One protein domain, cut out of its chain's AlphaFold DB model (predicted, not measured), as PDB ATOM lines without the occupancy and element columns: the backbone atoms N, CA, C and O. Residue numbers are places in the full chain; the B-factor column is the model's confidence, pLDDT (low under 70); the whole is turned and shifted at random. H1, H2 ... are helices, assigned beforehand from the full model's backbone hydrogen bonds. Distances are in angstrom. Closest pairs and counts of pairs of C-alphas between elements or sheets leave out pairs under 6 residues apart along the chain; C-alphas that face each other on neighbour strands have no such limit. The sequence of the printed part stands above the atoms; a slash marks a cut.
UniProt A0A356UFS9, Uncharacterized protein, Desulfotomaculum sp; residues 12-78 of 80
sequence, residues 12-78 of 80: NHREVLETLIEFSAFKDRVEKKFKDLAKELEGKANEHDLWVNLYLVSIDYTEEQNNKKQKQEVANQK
ATOM      1  N   ASN A  12      17.090  -7.371  13.755       89.56
ATOM      2  CA  ASN A  12      17.409  -6.298  12.824       89.56
ATOM      3  C   ASN A  12      16.371  -5.163  12.933       89.56
ATOM      4  O   ASN A  12      15.251  -5.354  13.407       89.56
ATOM      5  N   HIS A  13      16.733  -3.967  12.464       87.50
ATOM      6  CA  HIS A  13      15.875  -2.779  12.555       87.50
ATOM      7  C   HIS A  13      14.478  -2.988  11.945       87.50
ATOM      8  O   HIS A  13      13.481  -2.504  12.474       87.50
ATOM      9  N   ARG A  14      14.396  -3.746  10.848       90.56
ATOM     10  CA  ARG A  14      13.131  -4.035  10.177       90.56
ATOM     11  C   ARG A  14      12.211  -4.894  11.046       90.56
ATOM     12  O   ARG A  14      11.031  -4.589  11.139       90.56
ATOM     13  N   GLU A  15      12.740  -5.923  11.703       86.94
ATOM     14  CA  GLU A  15      11.965  -6.797  12.596       86.94
ATOM     15  C   GLU A  15      11.401  -6.030  13.796       86.94
ATOM     16  O   GLU A  15      10.249  -6.241  14.186       86.94
ATOM     17  N   VAL A  16      12.193  -5.098  14.339       87.94
ATOM     18  CA  VAL A  16      11.755  -4.178  15.396       87.94
ATOM     19  C   VAL A  16      10.577  -3.332  14.919       87.94
ATOM     20  O   VAL A  16       9.533  -3.306  15.568       87.94
ATOM     21  N   LEU A  17      10.709  -2.696  13.753       91.81
ATOM     22  CA  LEU A  17       9.651  -1.859  13.189       91.81
ATOM     23  C   LEU A  17       8.368  -2.636  12.885       91.81
ATOM     24  O   LEU A  17       7.287  -2.156  13.208       91.81
ATOM     25  N   GLU A  18       8.470  -3.827  12.293       91.31
ATOM     26  CA  GLU A  18       7.304  -4.661  11.973       91.31
ATOM     27  C   GLU A  18       6.478  -4.975  13.230       91.31
ATOM     28  O   GLU A  18       5.254  -4.843  13.215       91.31
ATOM     29  N   THR A  19       7.146  -5.285  14.342       89.50
ATOM     30  CA  THR A  19       6.477  -5.581  15.620       89.50
ATOM     31  C   THR A  19       5.802  -4.345  16.216       89.50
ATOM     32  O   THR A  19       4.679  -4.430  16.710       89.50
ATOM     33  N   LEU A  20       6.445  -3.176  16.138       91.44
ATOM     34  CA  LEU A  20       5.861  -1.919  16.618       91.44
ATOM     35  C   LEU A  20       4.646  -1.491  15.784       91.44
ATOM     36  O   LEU A  20       3.651  -1.027  16.341       91.44
ATOM     37  N   ILE A  21       4.700  -1.678  14.463       95.00
ATOM     38  CA  ILE A  21       3.566  -1.423  13.562       95.00
ATOM     39  C   ILE A  21       2.398  -2.346  13.915       95.00
ATOM     40  O   ILE A  21       1.256  -1.895  14.007       95.00
ATOM     41  N   GLU A  22       2.673  -3.631  14.144       93.88
ATOM     42  CA  GLU A  22       1.649  -4.594  14.538       93.88
ATOM     43  C   GLU A  22       1.009  -4.232  15.885       93.88
ATOM     44  O   GLU A  22      -0.222  -4.226  15.996       93.88
ATOM     45  N   PHE A  23       1.827  -3.866  16.875       94.81
ATOM     46  CA  PHE A  23       1.365  -3.412  18.185       94.81
ATOM     47  C   PHE A  23       0.496  -2.151  18.088       94.81
ATOM     48  O   PHE A  23      -0.577  -2.095  18.690       94.81
ATOM     49  N   SER A  24       0.894  -1.166  17.278       95.62
ATOM     50  CA  SER A  24       0.077   0.031  17.032       95.62
ATOM     51  C   SER A  24      -1.276  -0.337  16.425       95.62
ATOM     52  O   SER A  24      -2.319   0.062  16.936       95.62
ATOM     53  N   ALA A  25      -1.281  -1.170  15.383       96.75
ATOM     54  CA  ALA A  25      -2.517  -1.597  14.740       96.75
ATOM     55  C   ALA A  25      -3.403  -2.443  15.673       96.75
ATOM     56  O   ALA A  25      -4.627  -2.476  15.516       96.75
ATOM     57  N   PHE A  26      -2.810  -3.171  16.623       96.31
ATOM     58  CA  PHE A  26      -3.542  -3.859  17.681       96.31
ATOM     59  C   PHE A  26      -4.265  -2.869  18.595       96.31
ATOM     60  O   PHE A  26      -5.474  -3.027  18.779       96.31
ATOM     61  N   LYS A  27      -3.573  -1.835  19.093       96.38
ATOM     62  CA  LYS A  27      -4.183  -0.786  19.924       96.38
ATOM     63  C   LYS A  27      -5.385  -0.146  19.231       96.38
ATOM     64  O   LYS A  27      -6.475  -0.168  19.798       96.38
ATOM     65  N   ASP A  28      -5.236   0.264  17.969       97.44
ATOM     66  CA  ASP A  28      -6.327   0.865  17.184       97.44
ATOM     67  C   ASP A  28      -7.571  -0.042  17.127       97.44
ATOM     68  O   ASP A  28      -8.721   0.400  17.211       97.44
ATOM     69  N   ARG A  29      -7.364  -1.359  16.979       97.12
ATOM     70  CA  ARG A  29      -8.461  -2.338  16.960       97.12
ATOM     71  C   ARG A  29      -9.113  -2.490  18.327       97.12
ATOM     72  O   ARG A  29     -10.338  -2.647  18.371       97.12
ATOM     73  N   VAL A  30      -8.330  -2.474  19.404       97.06
ATOM     74  CA  VAL A  30      -8.853  -2.551  20.771       97.06
ATOM     75  C   VAL A  30      -9.674  -1.311  21.085       97.06
ATOM     76  O   VAL A  30     -10.828  -1.445  21.469       97.06
ATOM     77  N   GLU A  31      -9.156  -0.121  20.807       96.31
ATOM     78  CA  GLU A  31      -9.872   1.142  21.009       96.31
ATOM     79  C   GLU A  31     -11.176   1.202  20.201       96.31
ATOM     80  O   GLU A  31     -12.211   1.662  20.689       96.31
ATOM     81  N   LYS A  32     -11.179   0.663  18.975       97.25
ATOM     82  CA  LYS A  32     -12.383   0.621  18.136       97.25
ATOM     83  C   LYS A  32     -13.448  -0.355  18.647       97.25
ATOM     84  O   LYS A  32     -14.637  -0.048  18.539       97.25
ATOM     85  N   LYS A  33     -13.051  -1.540  19.124       97.00
ATOM     86  CA  LYS A  33     -13.971  -2.657  19.435       97.00
ATOM     87  C   LYS A  33     -14.277  -2.831  20.922       97.00
ATOM     88  O   LYS A  33     -15.373  -3.264  21.255       97.00
ATOM     89  N   PHE A  34     -13.338  -2.488  21.794       96.50
ATOM     90  CA  PHE A  34     -13.377  -2.699  23.240       96.50
ATOM     91  C   PHE A  34     -13.171  -1.362  23.961       96.50
ATOM     92  O   PHE A  34     -12.226  -1.178  24.723       96.50
ATOM     93  N   LYS A  35     -14.065  -0.406  23.682       95.06
ATOM     94  CA  LYS A  35     -13.968   0.978  24.175       95.06
ATOM     95  C   LYS A  35     -13.866   1.070  25.696       95.06
ATOM     96  O   LYS A  35     -13.114   1.901  26.191       95.06
ATOM     97  N   ASP A  36     -14.602   0.231  26.419       96.88
ATOM     98  CA  ASP A  36     -14.589   0.248  27.885       96.88
ATOM     99  C   ASP A  36     -13.252  -0.265  28.430       96.88
ATOM    100  O   ASP A  36     -12.650   0.392  29.273       96.88
ATOM    101  N   LEU A  37     -12.714  -1.345  27.852       95.06
ATOM    102  CA  LEU A  37     -11.375  -1.839  28.182       95.06
ATOM    103  C   LEU A  37     -10.300  -0.784  27.895       95.06
ATOM    104  O   LEU A  37      -9.432  -0.556  28.726       95.06
ATOM    105  N   ALA A  38     -10.358  -0.118  26.738       95.31
ATOM    106  CA  ALA A  38      -9.397   0.927  26.391       95.31
ATOM    107  C   ALA A  38      -9.428   2.091  27.397       95.31
ATOM    108  O   ALA A  38      -8.376   2.528  27.861       95.31
ATOM    109  N   LYS A  39     -10.626   2.527  27.809       96.19
ATOM    110  CA  LYS A  39     -10.802   3.551  28.853       96.19
ATOM    111  C   LYS A  39     -10.267   3.119  30.214       96.19
ATOM    112  O   LYS A  39      -9.807   3.959  30.975       96.19
ATOM    113  N   GLU A  40     -10.331   1.832  30.546       95.31
ATOM    114  CA  GLU A  40      -9.749   1.326  31.790       95.31
ATOM    115  C   GLU A  40      -8.219   1.376  31.793       95.31
ATOM    116  O   GLU A  40      -7.625   1.343  32.871       95.31
ATOM    117  N   LEU A  41      -7.563   1.404  30.630       95.12
ATOM    118  CA  LEU A  41      -6.104   1.501  30.534       95.12
ATOM    119  C   LEU A  41      -5.618   2.955  30.550       95.12
ATOM    120  O   LEU A  41      -4.555   3.228  31.107       95.12
ATOM    121  N   GLU A  42      -6.403   3.858  29.966       94.88
ATOM    122  CA  GLU A  42      -6.076   5.272  29.784       94.88
ATOM    123  C   GLU A  42      -5.799   5.999  31.113       94.88
ATOM    124  O   GLU A  42      -6.554   5.901  32.084       94.88
ATOM    125  N   GLY A  43      -4.699   6.753  31.163       93.81
ATOM    126  CA  GLY A  43      -4.358   7.628  32.289       93.81
ATOM    127  C   GLY A  43      -3.758   6.910  33.500       93.81
ATOM    128  O   GLY A  43      -3.456   7.549  34.512       93.81
ATOM    129  N   LYS A  44      -3.544   5.592  33.419       95.94
ATOM    130  CA  LYS A  44      -2.822   4.839  34.450       95.94
ATOM    131  C   LYS A  44      -1.319   5.097  34.355       95.94
ATOM    132  O   LYS A  44      -0.747   5.151  33.272       95.94
ATOM    133  N   ALA A  45      -0.646   5.162  35.504       96.56
ATOM    134  CA  ALA A  45       0.807   5.356  35.561       96.56
ATOM    135  C   ALA A  45       1.602   4.260  34.817       96.56
ATOM    136  O   ALA A  45       2.709   4.511  34.355       96.56
ATOM    137  N   ASN A  46       1.022   3.064  34.686       95.94
ATOM    138  CA  ASN A  46       1.575   1.908  33.981       95.94
ATOM    139  C   ASN A  46       0.810   1.575  32.683       95.94
ATOM    140  O   ASN A  46       0.768   0.417  32.271       95.94
ATOM    141  N   GLU A  47       0.174   2.562  32.044       95.44
ATOM    142  CA  GLU A  47      -0.634   2.365  30.831       95.44
ATOM    143  C   GLU A  47       0.127   1.604  29.730       95.44
ATOM    144  O   GLU A  47      -0.415   0.670  29.135       95.44
ATOM    145  N   HIS A  48       1.392   1.958  29.478       94.50
ATOM    146  CA  HIS A  48       2.209   1.285  28.466       94.50
ATOM    147  C   HIS A  48       2.378  -0.210  28.762       94.50
ATOM    148  O   HIS A  48       2.124  -1.039  27.886       94.50
ATOM    149  N   ASP A  49       2.734  -0.558  29.999       95.56
ATOM    150  CA  ASP A  49       2.925  -1.949  30.416       95.56
ATOM    151  C   ASP A  49       1.623  -2.746  30.305       95.56
ATOM    152  O   ASP A  49       1.627  -3.898  29.875       95.56
ATOM    153  N   LEU A  50       0.486  -2.131  30.641       96.25
ATOM    154  CA  LEU A  50      -0.823  -2.765  30.495       96.25
ATOM    155  C   LEU A  50      -1.151  -3.064  29.030       96.25
ATOM    156  O   LEU A  50      -1.627  -4.159  28.729       96.25
ATOM    157  N   TRP A  51      -0.861  -2.135  28.115       96.62
ATOM    158  CA  TRP A  51      -1.040  -2.364  26.681       96.62
ATOM    159  C   TRP A  51      -0.150  -3.488  26.157       96.62
ATOM    160  O   TRP A  51      -0.625  -4.341  25.404       96.62
ATOM    161  N   VAL A  52       1.122  -3.509  26.560       94.50
ATOM    162  CA  VAL A  52       2.067  -4.568  26.182       94.50
ATOM    163  C   VAL A  52       1.588  -5.920  26.707       94.50
ATOM    164  O   VAL A  52       1.478  -6.869  25.934       94.50
ATOM    165  N   ASN A  53       1.209  -6.005  27.981       94.81
ATOM    166  CA  ASN A  53       0.701  -7.240  28.580       94.81
ATOM    167  C   ASN A  53      -0.570  -7.737  27.884       94.81
ATOM    168  O   ASN A  53      -0.685  -8.923  27.577       94.81
ATOM    169  N   LEU A  54      -1.510  -6.836  27.584       95.81
ATOM    170  CA  LEU A  54      -2.731  -7.178  26.859       95.81
ATOM    171  C   LEU A  54      -2.421  -7.724  25.456       95.81
ATOM    172  O   LEU A  54      -3.049  -8.692  25.018       95.81
ATOM    173  N   TYR A  55      -1.453  -7.127  24.759       94.62
ATOM    174  CA  TYR A  55      -1.001  -7.597  23.452       94.62
ATOM    175  C   TYR A  55      -0.394  -9.001  23.528       94.62
ATOM    176  O   TYR A  55      -0.816  -9.878  22.776       94.62
ATOM    177  N   LEU A  56       0.519  -9.244  24.473       92.25
ATOM    178  CA  LEU A  56       1.171 -10.545  24.659       92.25
ATOM    179  C   LEU A  56       0.161 -11.656  24.967       92.25
ATOM    180  O   LEU A  56       0.123 -12.660  24.260       92.25
ATOM    181  N   VAL A  57      -0.745 -11.434  25.923       94.56
ATOM    182  CA  VAL A  57      -1.790 -12.419  26.259       94.56
ATOM    183  C   VAL A  57      -2.720 -12.686  25.068       94.56
ATOM    184  O   VAL A  57      -3.154 -13.818  24.852       94.56
ATOM    185  N   SER A  58      -3.018 -11.667  24.258       93.75
ATOM    186  CA  SER A  58      -3.846 -11.829  23.055       93.75
ATOM    187  C   SER A  58      -3.158 -12.676  21.977       93.75
ATOM    188  O   SER A  58      -3.830 -13.433  21.265       93.75
ATOM    189  N   ILE A  59      -1.833 -12.562  21.848       92.06
ATOM    190  CA  ILE A  59      -1.028 -13.395  20.947       92.06
ATOM    191  C   ILE A  59      -1.046 -14.841  21.425       92.06
ATOM    192  O   ILE A  59      -1.408 -15.714  20.636       92.06
ATOM    193  N   ASP A  60      -0.741 -15.074  22.704       90.25
ATOM    194  CA  ASP A  60      -0.715 -16.412  23.304       90.25
ATOM    195  C   ASP A  60      -2.064 -17.115  23.123       90.25
ATOM    196  O   ASP A  60      -2.136 -18.256  22.658       90.25
ATOM    197  N   TYR A  61      -3.160 -16.400  23.393       92.06
ATOM    198  CA  TYR A  61      -4.508 -16.912  23.170       92.06
ATOM    199  C   TYR A  61      -4.748 -17.273  21.699       92.06
ATOM    200  O   TYR A  61      -5.275 -18.342  21.390       92.06
ATOM    201  N   THR A  62      -4.356 -16.400  20.766       90.56
ATOM    202  CA  THR A  62      -4.526 -16.647  19.326       90.56
ATOM    203  C   THR A  62      -3.735 -17.875  18.871       90.56
ATOM    204  O   THR A  62      -4.247 -18.687  18.096       90.56
ATOM    205  N   GLU A  63      -2.508 -18.040  19.362       90.06
ATOM    206  CA  GLU A  63      -1.677 -19.213  19.095       90.06
ATOM    207  C   GLU A  63      -2.319 -20.493  19.647       90.06
ATOM    208  O   GLU A  63      -2.432 -21.488  18.926       90.06
ATOM    209  N   GLU A  64      -2.843 -20.457  20.871       91.44
ATOM    210  CA  GLU A  64      -3.549 -21.589  21.471       91.44
ATOM    211  C   GLU A  64      -4.777 -22.006  20.642       91.44
ATOM    212  O   GLU A  64      -4.988 -23.196  20.381       91.44
ATOM    213  N   GLN A  65      -5.572 -21.039  20.172       91.44
ATOM    214  CA  GLN A  65      -6.733 -21.309  19.318       91.44
ATOM    215  C   GLN A  65      -6.328 -21.915  17.971       91.44
ATOM    216  O   GLN A  65      -6.982 -22.842  17.487       91.44
ATOM    217  N   ASN A  66      -5.241 -21.435  17.367       90.38
ATOM    218  CA  ASN A  66      -4.734 -21.985  16.110       90.38
ATOM    219  C   ASN A  66      -4.225 -23.420  16.288       90.38
ATOM    220  O   ASN A  66      -4.547 -24.289  15.478       90.38
ATOM    221  N   ASN A  67      -3.521 -23.700  17.386       90.38
ATOM    222  CA  ASN A  67      -3.056 -25.046  17.722       90.38
ATOM    223  C   ASN A  67      -4.225 -26.013  17.956       90.38
ATOM    224  O   ASN A  67      -4.173 -27.169  17.531       90.38
ATOM    225  N   LYS A  68      -5.306 -25.555  18.601       90.44
ATOM    226  CA  LYS A  68      -6.543 -26.336  18.764       90.44
ATOM    227  C   LYS A  68      -7.183 -26.674  17.415       90.44
ATOM    228  O   LYS A  68      -7.535 -27.834  17.198       90.44
ATOM    229  N   LYS A  69      -7.280 -25.704  16.500       89.75
ATOM    230  CA  LYS A  69      -7.823 -25.911  15.145       89.75
ATOM    231  C   LYS A  69      -6.991 -26.901  14.332       89.75
ATOM    232  O   LYS A  69      -7.549 -27.859  13.811       89.75
ATOM    233  N   GLN A  70      -5.667 -26.747  14.312       86.94
ATOM    234  CA  GLN A  70      -4.780 -27.682  13.607       86.94
ATOM    235  C   GLN A  70      -4.921 -29.117  14.130       86.94
ATOM    236  O   GLN A  70      -4.994 -30.062  13.348       86.94
ATOM    237  N   LYS A  71      -5.017 -29.303  15.454       86.94
ATOM    238  CA  LYS A  71      -5.243 -30.633  16.044       86.94
ATOM    239  C   LYS A  71      -6.571 -31.254  15.593       86.94
ATOM    240  O   LYS A  71      -6.606 -32.454  15.334       86.94
ATOM    241  N   GLN A  72      -7.637 -30.458  15.488       82.44
ATOM    242  CA  GLN A  72      -8.936 -30.924  14.984       82.44
ATOM    243  C   GLN A  72      -8.881 -31.298  13.498       82.44
ATOM    244  O   GLN A  72      -9.392 -32.348  13.117       82.44
ATOM    245  N   GLU A  73      -8.221 -30.493  12.666       83.75
ATOM    246  CA  GLU A  73      -8.050 -30.783  11.236       83.75
ATOM    247  C   GLU A  73      -7.281 -32.091  11.008       83.75
ATOM    248  O   GLU A  73      -7.710 -32.934  10.220       83.75
ATOM    249  N   VAL A  74      -6.196 -32.312  11.757       84.38
ATOM    250  CA  VAL A  74      -5.413 -33.557  11.696       84.38
ATOM    251  C   VAL A  74      -6.231 -34.768  12.161       84.38
ATOM    252  O   VAL A  74      -6.107 -35.847  11.582       84.38
ATOM    253  N   ALA A  75      -7.068 -34.617  13.191       78.00
ATOM    254  CA  ALA A  75      -7.942 -35.694  13.659       78.00
ATOM    255  C   ALA A  75      -8.988 -36.080  12.600       78.00
ATOM    256  O   ALA A  75      -9.181 -37.267  12.342       78.00
ATOM    257  N   ASN A  76      -9.595 -35.092  11.938       73.88
ATOM    258  CA  ASN A  76     -10.574 -35.323  10.877       73.88
ATOM    259  C   ASN A  76      -9.947 -35.990   9.642       73.88
ATOM    260  O   ASN A  76     -10.557 -36.882   9.063       73.88
ATOM    261  N   GLN A  77      -8.717 -35.617   9.270       71.25
ATOM    262  CA  GLN A  77      -7.997 -36.234   8.146       71.25
ATOM    263  C   GLN A  77      -7.608 -37.697   8.394       71.25
ATOM    264  O   GLN A  77      -7.525 -38.461   7.443       71.25
ATOM    265  N   LYS A  78      -7.364 -38.100   9.649       74.50
ATOM    266  CA  LYS A  78      -7.057 -39.499  10.005       74.50
ATOM    267  C   LYS A  78      -8.294 -40.394  10.118       74.50
ATOM    268  O   LYS A  78      -8.142 -41.606  10.230       74.50
TER     269      LYS A  78
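This is residues 12 to 78 of the 80 residues of an uncharacterized protein of Desulfotomaculum sp (UniProt A0A356UFS9). Two long helices, H1 and H3, cross at nearly a right angle as a lopsided cross, and the short helix H2 turns the chain from one to the other. Residues 12 to 21 and residues 59 to 78 stick out as two free arms. The printed part has 67 residues, with H1, H2 and H3 in chain order and no named strand: all helix. It is only just loose, close to extended, with a radius of gyration of the C-alphas of 15.9 A and spans of 52 by 34 by 19 A.

H1, residues 13 to 33, begins at C-alpha 13 (15.875, -2.779, 12.555) and is 30.6 A long. H2 is residues 35 to 41. H3, residues 47 to 78, is 47.2 A long and ends at C-alpha 78 (-7.057, -39.499, 10.005).

H1, with residues 30 to 31 alone, touches H2 only at the corner; the closest C-alphas, of Glu 31 and Ala 38, are 5.4 A apart. H1 and H3 only just touch, with 3 pairs of C-alphas within 8 A, the closest those of Phe 23 and Tyr 55 at 7.1 A; they are about perpendicular, at 88 degrees. H2 and H3 touch only at the corner, and only just, with 3 such pairs, the closest Leu 41 and Glu 47 at 5.5 A. In H1, H2 and H3 every O i to N i+4 pair is within hydrogen-bond range.

The C-alphas farthest apart, of Ala 45 and Lys 78, are 52.2 A apart. The printed part has no cut, both links are tight, and no printed residue is under 70 in pLDDT.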